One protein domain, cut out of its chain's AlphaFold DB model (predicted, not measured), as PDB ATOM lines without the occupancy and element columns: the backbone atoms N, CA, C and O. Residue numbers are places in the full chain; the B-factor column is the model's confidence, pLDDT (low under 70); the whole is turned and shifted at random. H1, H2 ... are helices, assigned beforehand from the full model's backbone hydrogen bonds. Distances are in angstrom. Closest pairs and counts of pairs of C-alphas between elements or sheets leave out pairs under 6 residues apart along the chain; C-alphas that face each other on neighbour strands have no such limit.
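Overview. This is residues 2 to 59 of the 131 residues of the protein "Complement C3" of Liparis tanakae (Tanaka's snailfish) (UniProt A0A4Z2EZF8). The longest helix, H4, is the core of a flat body: H2 crosses it, and H1 and the short H3 pack on opposite sides of it. A wide loop, residues 24 to 32, joins H2 to H3. The 58 printed residues hold four named helices, H1 to H4 in order, and no named strand; the class is all helix. The whole is compact, with a radius of gyration of the C-alphas of 10.3 A and spans of 29 by 27 by 14 A.

Arrangement. H1, residues 2 to 8, touches H2, residues 14 to 23, at a steep tilt of 48 degrees, opposite ways; their closest C-alphas, Glu 8 and Gln 17, are 5.4 A apart. The hub is H4, residues 44 to 57. H2 touches H4 at a steep tilt of 44 degrees, the same way, closest at the C-alphas of Gly 23 and Cys 54, 4.4 A. H3, residues 33 to 37, touches H4, closest at the C-alphas of Cys 33 and Arg 51, 5.5 A. H1 touches H4 residues 53 to 57 alone, at a shallow tilt of 15 degrees, opposite ways, closest at the C-alphas of Leu 7 and Cys 53, 6.2 A. H1 and H3 are apart. In H1, H2, H3 and H4 every O i to N i+4 pair is within hydrogen-bond range.

Along the chain. H1 begins at C-alpha 2, (100.731, 59.802, 96.153). H2 is 14.3 A long. H4, 19.9 A long, ends at C-alpha 57, (102.781, 58.104, 85.388).

Size, cuts and confidence. The printed part has no cut and no long link. The two C-alphas farthest apart, Glu 12 and Met 29, are 29.9 A apart. Residue 29 alone has pLDDT under 70.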
ATOM      1  N   GLN A   2      99.566  60.558  95.642       87.81
ATOM      2  CA  GLN A   2     100.731  59.802  96.153       87.81
ATOM      3  C   GLN A   2     101.697  59.275  95.071       87.81
ATOM      4  O   GLN A   2     102.911  59.348  95.238       87.81
ATOM      5  N   ARG A   3     101.179  58.817  93.921       89.94
ATOM      6  CA  ARG A   3     102.011  58.320  92.810       89.94
ATOM      7  C   ARG A   3     102.958  59.383  92.239       89.94
ATOM      8  O   ARG A   3     104.110  59.070  91.960       89.94
ATOM      9  N   LYS A   4     102.481  60.626  92.090       91.94
ATOM     10  CA  LYS A   4     103.281  61.753  91.579       91.94
ATOM     11  C   LYS A   4     104.433  62.067  92.537       91.94
ATOM     12  O   LYS A   4     105.579  62.108  92.110       91.94
ATOM     13  N   ALA A   5     104.135  62.152  93.834       92.94
ATOM     14  CA  ALA A   5     105.136  62.411  94.868       92.94
ATOM     15  C   ALA A   5     106.245  61.343  94.901       92.94
ATOM     16  O   ALA A   5     107.418  61.693  94.964       92.94
ATOM     17  N   ARG A   6     105.890  60.055  94.776       94.00
ATOM     18  CA  ARG A   6     106.868  58.951  94.746       94.00
ATOM     19  C   ARG A   6     107.830  59.033  93.553       94.00
ATOM     20  O   ARG A   6     108.989  58.656  93.670       94.00
ATOM     21  N   LEU A   7     107.337  59.488  92.402       94.31
ATOM     22  CA  LEU A   7     108.148  59.681  91.197       94.31
ATOM     23  C   LEU A   7     109.066  60.900  91.328       94.31
ATOM     24  O   LEU A   7     110.236  60.819  90.969       94.31
ATOM     25  N   GLU A   8     108.569  62.003  91.887       94.31
ATOM     26  CA  GLU A   8     109.383  63.200  92.133       94.31
ATOM     27  C   GLU A   8     110.521  62.922  93.126       94.31
ATOM     28  O   GLU A   8     111.647  63.358  92.892       94.31
ATOM     29  N   SER A   9     110.268  62.137  94.182       94.88
ATOM     30  CA  SER A   9     111.281  61.775  95.185       94.88
ATOM     31  C   SER A   9     112.360  60.811  94.683       94.88
ATOM     32  O   SER A   9     113.341  60.595  95.384       94.88
ATOM     33  N   HIS A  10     112.202  60.221  93.493       93.75
ATOM     34  CA  HIS A  10     113.205  59.328  92.900       93.75
ATOM     35  C   HIS A  10     114.500  60.065  92.518       93.75
ATOM     36  O   HIS A  10     115.555  59.452  92.384       93.75
ATOM     37  N   TYR A  11     114.435  61.383  92.313       95.75
ATOM     38  CA  TYR A  11     115.590  62.188  91.928       95.75
ATOM     39  C   TYR A  11     116.109  63.007  93.105       95.75
ATOM     40  O   TYR A  11     115.341  63.696  93.768       95.75
ATOM     41  N   GLU A  12     117.423  63.009  93.318       94.19
ATOM     42  CA  GLU A  12     118.077  63.827  94.354       94.19
ATOM     43  C   GLU A  12     118.355  65.257  93.869       94.19
ATOM     44  O   GLU A  12     118.315  66.227  94.627       94.19
ATOM     45  N   LYS A  13     118.632  65.413  92.568       96.06
ATOM     46  CA  LYS A  13     118.980  66.707  91.978       96.06
ATOM     47  C   LYS A  13     117.729  67.550  91.764       96.06
ATOM     48  O   LYS A  13     116.822  67.152  91.031       96.06
ATOM     49  N   LYS A  14     117.747  68.785  92.276       95.81
ATOM     50  CA  LYS A  14     116.654  69.766  92.116       95.81
ATOM     51  C   LYS A  14     116.215  69.959  90.659       95.81
ATOM     52  O   LYS A  14     115.024  70.078  90.390       95.81
ATOM     53  N   LEU A  15     117.164  69.965  89.717       96.12
ATOM     54  CA  LEU A  15     116.854  70.087  88.290       96.12
ATOM     55  C   LEU A  15     116.010  68.901  87.799       96.12
ATOM     56  O   LEU A  15     114.946  69.104  87.231       96.12
ATOM     57  N   GLN A  16     116.444  67.669  88.072       97.12
ATOM     58  CA  GLN A  16     115.734  66.457  87.650       97.12
ATOM     59  C   GLN A  16     114.358  66.337  88.320       97.12
ATOM     60  O   GLN A  16     113.394  65.983  87.647       97.12
ATOM     61  N   GLN A  17     114.238  66.708  89.602       97.12
ATOM     62  CA  GLN A  17     112.951  66.776  90.307       97.12
ATOM     63  C   GLN A  17     111.969  67.726  89.609       97.12
ATOM     64  O   GLN A  17     110.826  67.353  89.347       97.12
ATOM     65  N   ARG A  18     112.422  68.936  89.250       96.94
ATOM     66  CA  ARG A  18     111.603  69.911  88.513       96.94
ATOM     67  C   ARG A  18     111.141  69.345  87.170       96.94
ATOM     68  O   ARG A  18     109.952  69.380  86.870       96.94
ATOM     69  N   CYS A  19     112.059  68.754  86.412       97.62
ATOM     70  CA  CYS A  19     111.760  68.157  85.113       97.62
ATOM     71  C   CYS A  19     110.793  66.970  85.217       97.62
ATOM     72  O   CYS A  19     109.882  66.825  84.402       97.62
ATOM     73  N   CYS A  20     110.950  66.135  86.246       97.44
ATOM     74  CA  CYS A  20     110.023  65.054  86.553       97.44
ATOM     75  C   CYS A  20     108.620  65.604  86.837       97.44
ATOM     76  O   CYS A  20     107.658  65.188  86.192       97.44
ATOM     77  N   LYS A  21     108.511  66.602  87.723       96.31
ATOM     78  CA  LYS A  21     107.251  67.277  88.056       96.31
ATOM     79  C   LYS A  21     106.556  67.856  86.823       96.31
ATOM     80  O   LYS A  21     105.343  67.699  86.671       96.31
ATOM     81  N   ASP A  22     107.309  68.456  85.900       95.38
ATOM     82  CA  ASP A  22     106.773  68.938  84.623       95.38
ATOM     83  C   ASP A  22     106.243  67.789  83.743       95.38
ATOM     84  O   ASP A  22     105.192  67.919  83.102       95.38
ATOM     85  N   GLY A  23     106.897  66.626  83.771       94.19
ATOM     86  CA  GLY A  23     106.442  65.392  83.123       94.19
ATOM     87  C   GLY A  23     105.100  64.876  83.655       94.19
ATOM     88  O   GLY A  23     104.268  64.414  82.868       94.19
ATOM     89  N   LEU A  24     104.849  65.046  84.957       94.50
ATOM     90  CA  LEU A  24     103.648  64.592  85.679       94.50
ATOM     91  C   LEU A  24     102.421  65.506  85.519       94.50
ATOM     92  O   LEU A  24     101.341  65.213  86.053       94.50
ATOM     93  N   ARG A  25     102.564  66.629  84.805       91.12
ATOM     94  CA  ARG A  25     101.449  67.538  84.513       91.12
ATOM     95  C   ARG A  25     100.435  66.868  83.592       91.12
ATOM     96  O   ARG A  25     100.785  66.351  82.529       91.12
ATOM     97  N   GLU A  26      99.170  66.934  83.991       84.88
ATOM     98  CA  GLU A  26      98.043  66.545  83.149       84.88
ATOM     99  C   GLU A  26      97.833  67.631  82.096       84.88
ATOM    100  O   GLU A  26      97.524  68.778  82.416       84.88
ATOM    101  N   ILE A  27      98.071  67.278  80.834       81.12
ATOM    102  CA  ILE A  27      97.790  68.143  79.692       81.12
ATOM    103  C   ILE A  27      96.574  67.542  78.984       81.12
ATOM    104  O   ILE A  27      96.661  66.379  78.579       81.12
ATOM    105  N   PRO A  28      95.469  68.295  78.810       74.69
ATOM    106  CA  PRO A  28      94.211  67.804  78.231       74.69
ATOM    107  C   PRO A  28      94.285  67.503  76.718       74.69
ATOM    108  O   PRO A  28      93.285  67.552  76.015       74.69
ATOM    109  N   MET A  29      95.465  67.178  76.187       60.03
ATOM    110  CA  MET A  29      95.688  66.915  74.769       60.03
ATOM    111  C   MET A  29      96.694  65.759  74.601       60.03
ATOM    112  O   MET A  29      97.682  65.709  75.344       60.03
ATOM    113  N   PRO A  30      96.470  64.791  73.685       72.19
ATOM    114  CA  PRO A  30      97.168  63.506  73.694       72.19
ATOM    115  C   PRO A  30      98.548  63.596  73.029       72.19
ATOM    116  O   PRO A  30      98.810  63.001  71.987       72.19
ATOM    117  N   TYR A  31      99.469  64.335  73.640       81.81
ATOM    118  CA  TYR A  31     100.875  64.291  73.255       81.81
ATOM    119  C   TYR A  31     101.625  63.212  74.029       81.81
ATOM    120  O   TYR A  31     101.513  63.105  75.253       81.81
ATOM    121  N   SER A  32     102.411  62.419  73.295       89.50
ATOM    122  CA  SER A  32     103.330  61.445  73.878       89.50
ATOM    123  C   SER A  32     104.403  62.148  74.713       89.50
ATOM    124  O   SER A  32     104.772  63.297  74.449       89.50
ATOM    125  N   CYS A  33     104.941  61.445  75.710       91.94
ATOM    126  CA  CYS A  33     106.025  61.958  76.548       91.94
ATOM    127  C   CYS A  33     107.246  62.375  75.719       91.94
ATOM    128  O   CYS A  33     107.855  63.409  75.987       91.94
ATOM    129  N   THR A  34     107.535  61.634  74.645       90.44
ATOM    130  CA  THR A  34     108.565  61.973  73.658       90.44
ATOM    131  C   THR A  34     108.312  63.330  73.014       90.44
ATOM    132  O   THR A  34     109.192  64.187  73.041       90.44
ATOM    133  N   ARG A  35     107.104  63.568  72.487       91.62
ATOM    134  CA  ARG A  35     106.777  64.836  71.822       91.62
ATOM    135  C   ARG A  35     106.859  66.019  72.785       91.62
ATOM    136  O   ARG A  35     107.358  67.071  72.409       91.62
ATOM    137  N   ARG A  36     106.416  65.838  74.033       91.50
ATOM    138  CA  ARG A  36     106.510  66.874  75.073       91.50
ATOM    139  C   ARG A  36     107.961  67.194  75.452       91.50
ATOM    140  O   ARG A  36     108.256  68.343  75.750       91.50
ATOM    141  N   SER A  37     108.857  66.208  75.393       93.56
ATOM    142  CA  SER A  37     110.272  66.405  75.732       93.56
ATOM    143  C   SER A  37     111.080  67.196  74.698       93.56
ATOM    144  O   SER A  37     112.155  67.681  75.030       93.56
ATOM    145  N   LEU A  38     110.564  67.375  73.473       92.31
ATOM    146  CA  LEU A  38     111.256  68.106  72.399       92.31
ATOM    147  C   LEU A  38     111.480  69.592  72.705       92.31
ATOM    148  O   LEU A  38     112.312  70.223  72.064       92.31
ATOM    149  N   TYR A  39     110.733  70.147  73.657       91.69
ATOM    150  CA  TYR A  39     110.783  71.565  74.011       91.69
ATOM    151  C   TYR A  39     111.544  71.835  75.315       91.69
ATOM    152  O   TYR A  39     111.497  72.948  75.829       91.69
ATOM    153  N   ILE A  40     112.218  70.822  75.865       94.31
ATOM    154  CA  ILE A  40     113.039  70.941  77.072       94.31
ATOM    155  C   ILE A  40     114.437  71.404  76.652       94.31
ATOM    156  O   ILE A  40     115.123  70.711  75.902       94.31
ATOM    157  N   ALA A  41     114.860  72.568  77.141       96.00
ATOM    158  CA  ALA A  41     116.136  73.212  76.818       96.00
ATOM    159  C   ALA A  41     117.208  73.027  77.913       96.00
ATOM    160  O   ALA A  41     118.369  73.372  77.732       96.00
ATOM    161  N   GLU A  42     116.830  72.453  79.051       94.88
ATOM    162  CA  GLU A  42     117.607  72.313  80.283       94.88
ATOM    163  C   GLU A  42     118.690  71.224  80.189       94.88
ATOM    164  O   GLU A  42     119.514  71.076  81.093       94.88
ATOM    165  N   GLY A  43     118.685  70.448  79.103       96.00
ATOM    166  CA  GLY A  43     119.689  69.438  78.788       96.00
ATOM    167  C   GLY A  43     119.207  67.993  78.925       96.00
ATOM    168  O   GLY A  43     118.078  67.697  79.324       96.00
ATOM    169  N   TRP A  44     120.105  67.065  78.584       95.19
ATOM    170  CA  TRP A  44     119.798  65.636  78.454       95.19
ATOM    171  C   TRP A  44     119.268  64.996  79.743       95.19
ATOM    172  O   TRP A  44     118.332  64.199  79.711       95.19
ATOM    173  N   GLU A  45     119.821  65.376  80.893       96.31
ATOM    174  CA  GLU A  45     119.408  64.837  82.192       96.31
ATOM    175  C   GLU A  45     117.969  65.234  82.552       96.31
ATOM    176  O   GLU A  45     117.217  64.422  83.093       96.31
ATOM    177  N   CYS A  46     117.560  66.452  82.189       97.56
ATOM    178  CA  CYS A  46     116.188  66.920  82.360       97.56
ATOM    179  C   CYS A  46     115.228  66.193  81.412       97.56
ATOM    180  O   CYS A  46     114.186  65.705  81.844       97.56
ATOM    181  N   ILE A  47     115.612  66.043  80.138       96.38
ATOM    182  CA  ILE A  47     114.840  65.305  79.126       96.38
ATOM    183  C   ILE A  47     114.599  63.860  79.577       96.38
ATOM    184  O   ILE A  47     113.474  63.361  79.499       96.38
ATOM    185  N   LYS A  48     115.637  63.195  80.088       95.69
ATOM    186  CA  LYS A  48     115.564  61.820  80.591       95.69
ATOM    187  C   LYS A  48     114.619  61.712  81.791       95.69
ATOM    188  O   LYS A  48     113.709  60.884  81.765       95.69
ATOM    189  N   ALA A  49     114.782  62.583  82.792       97.19
ATOM    190  CA  ALA A  49     113.924  62.603  83.979       97.19
ATOM    191  C   ALA A  49     112.455  62.896  83.638       97.19
ATOM    192  O   ALA A  49     111.544  62.219  84.118       97.19
ATOM    193  N   PHE A  50     112.223  63.857  82.743       96.56
ATOM    194  CA  PHE A  50     110.893  64.193  82.250       96.56
ATOM    195  C   PHE A  50     110.220  62.996  81.572       96.56
ATOM    196  O   PHE A  50     109.067  62.681  81.876       96.56
ATOM    197  N   ARG A  51     110.917  62.324  80.641       95.38
ATOM    198  CA  ARG A  51     110.326  61.213  79.880       95.38
ATOM    199  C   ARG A  51     110.051  60.008  80.772       95.38
ATOM    200  O   ARG A  51     108.979  59.432  80.620       95.38
ATOM    201  N   TYR A  52     110.951  59.692  81.706       94.94
ATOM    202  CA  TYR A  52     110.735  58.643  82.703       94.94
ATOM    203  C   TYR A  52     109.465  58.916  83.516       94.94
ATOM    204  O   TYR A  52     108.509  58.149  83.444       94.94
ATOM    205  N   CYS A  53     109.384  60.070  84.189       95.81
ATOM    206  CA  CYS A  53     108.225  60.387  85.025       95.81
ATOM    207  C   CYS A  53     106.919  60.472  84.236       95.81
ATOM    208  O   CYS A  53     105.888  59.978  84.692       95.81
ATOM    209  N   CYS A  54     106.952  61.061  83.039       94.44
ATOM    210  CA  CYS A  54     105.784  61.136  82.173       94.44
ATOM    211  C   CYS A  54     105.301  59.743  81.737       94.44
ATOM    212  O   CYS A  54     104.101  59.477  81.805       94.44
ATOM    213  N   ALA A  55     106.207  58.861  81.303       92.25
ATOM    214  CA  ALA A  55     105.847  57.531  80.818       92.25
ATOM    215  C   ALA A  55     105.336  56.649  81.961       92.25
ATOM    216  O   ALA A  55     104.244  56.097  81.856       92.25
ATOM    217  N   THR A  56     106.052  56.611  83.090       92.31
ATOM    218  CA  THR A  56     105.654  55.822  84.262       92.31
ATOM    219  C   THR A  56     104.330  56.291  84.850       92.31
ATOM    220  O   THR A  56     103.527  55.470  85.277       92.31
ATOM    221  N   PHE A  57     104.057  57.599  84.877       91.81
ATOM    222  CA  PHE A  57     102.781  58.104  85.388       91.81
ATOM    223  C   PHE A  57     101.596  57.790  84.468       91.81
ATOM    224  O   PHE A  57     100.481  57.627  84.958       91.81
ATOM    225  N   ARG A  58     101.839  57.709  83.155       87.94
ATOM    226  CA  ARG A  58     100.834  57.391  82.129       87.94
ATOM    227  C   ARG A  58     100.748  55.899  81.801       87.94
ATOM    228  O   ARG A  58     100.055  55.560  80.846       87.94
ATOM    229  N   ASP A  59     101.482  55.051  82.526       85.06
ATOM    230  CA  ASP A  59     101.598  53.610  82.265       85.06
ATOM    231  C   ASP A  59     101.990  53.294  80.808       85.06
ATOM    232  O   ASP A  59     101.535  52.328  80.203       85.06
TER     233      ASP A  59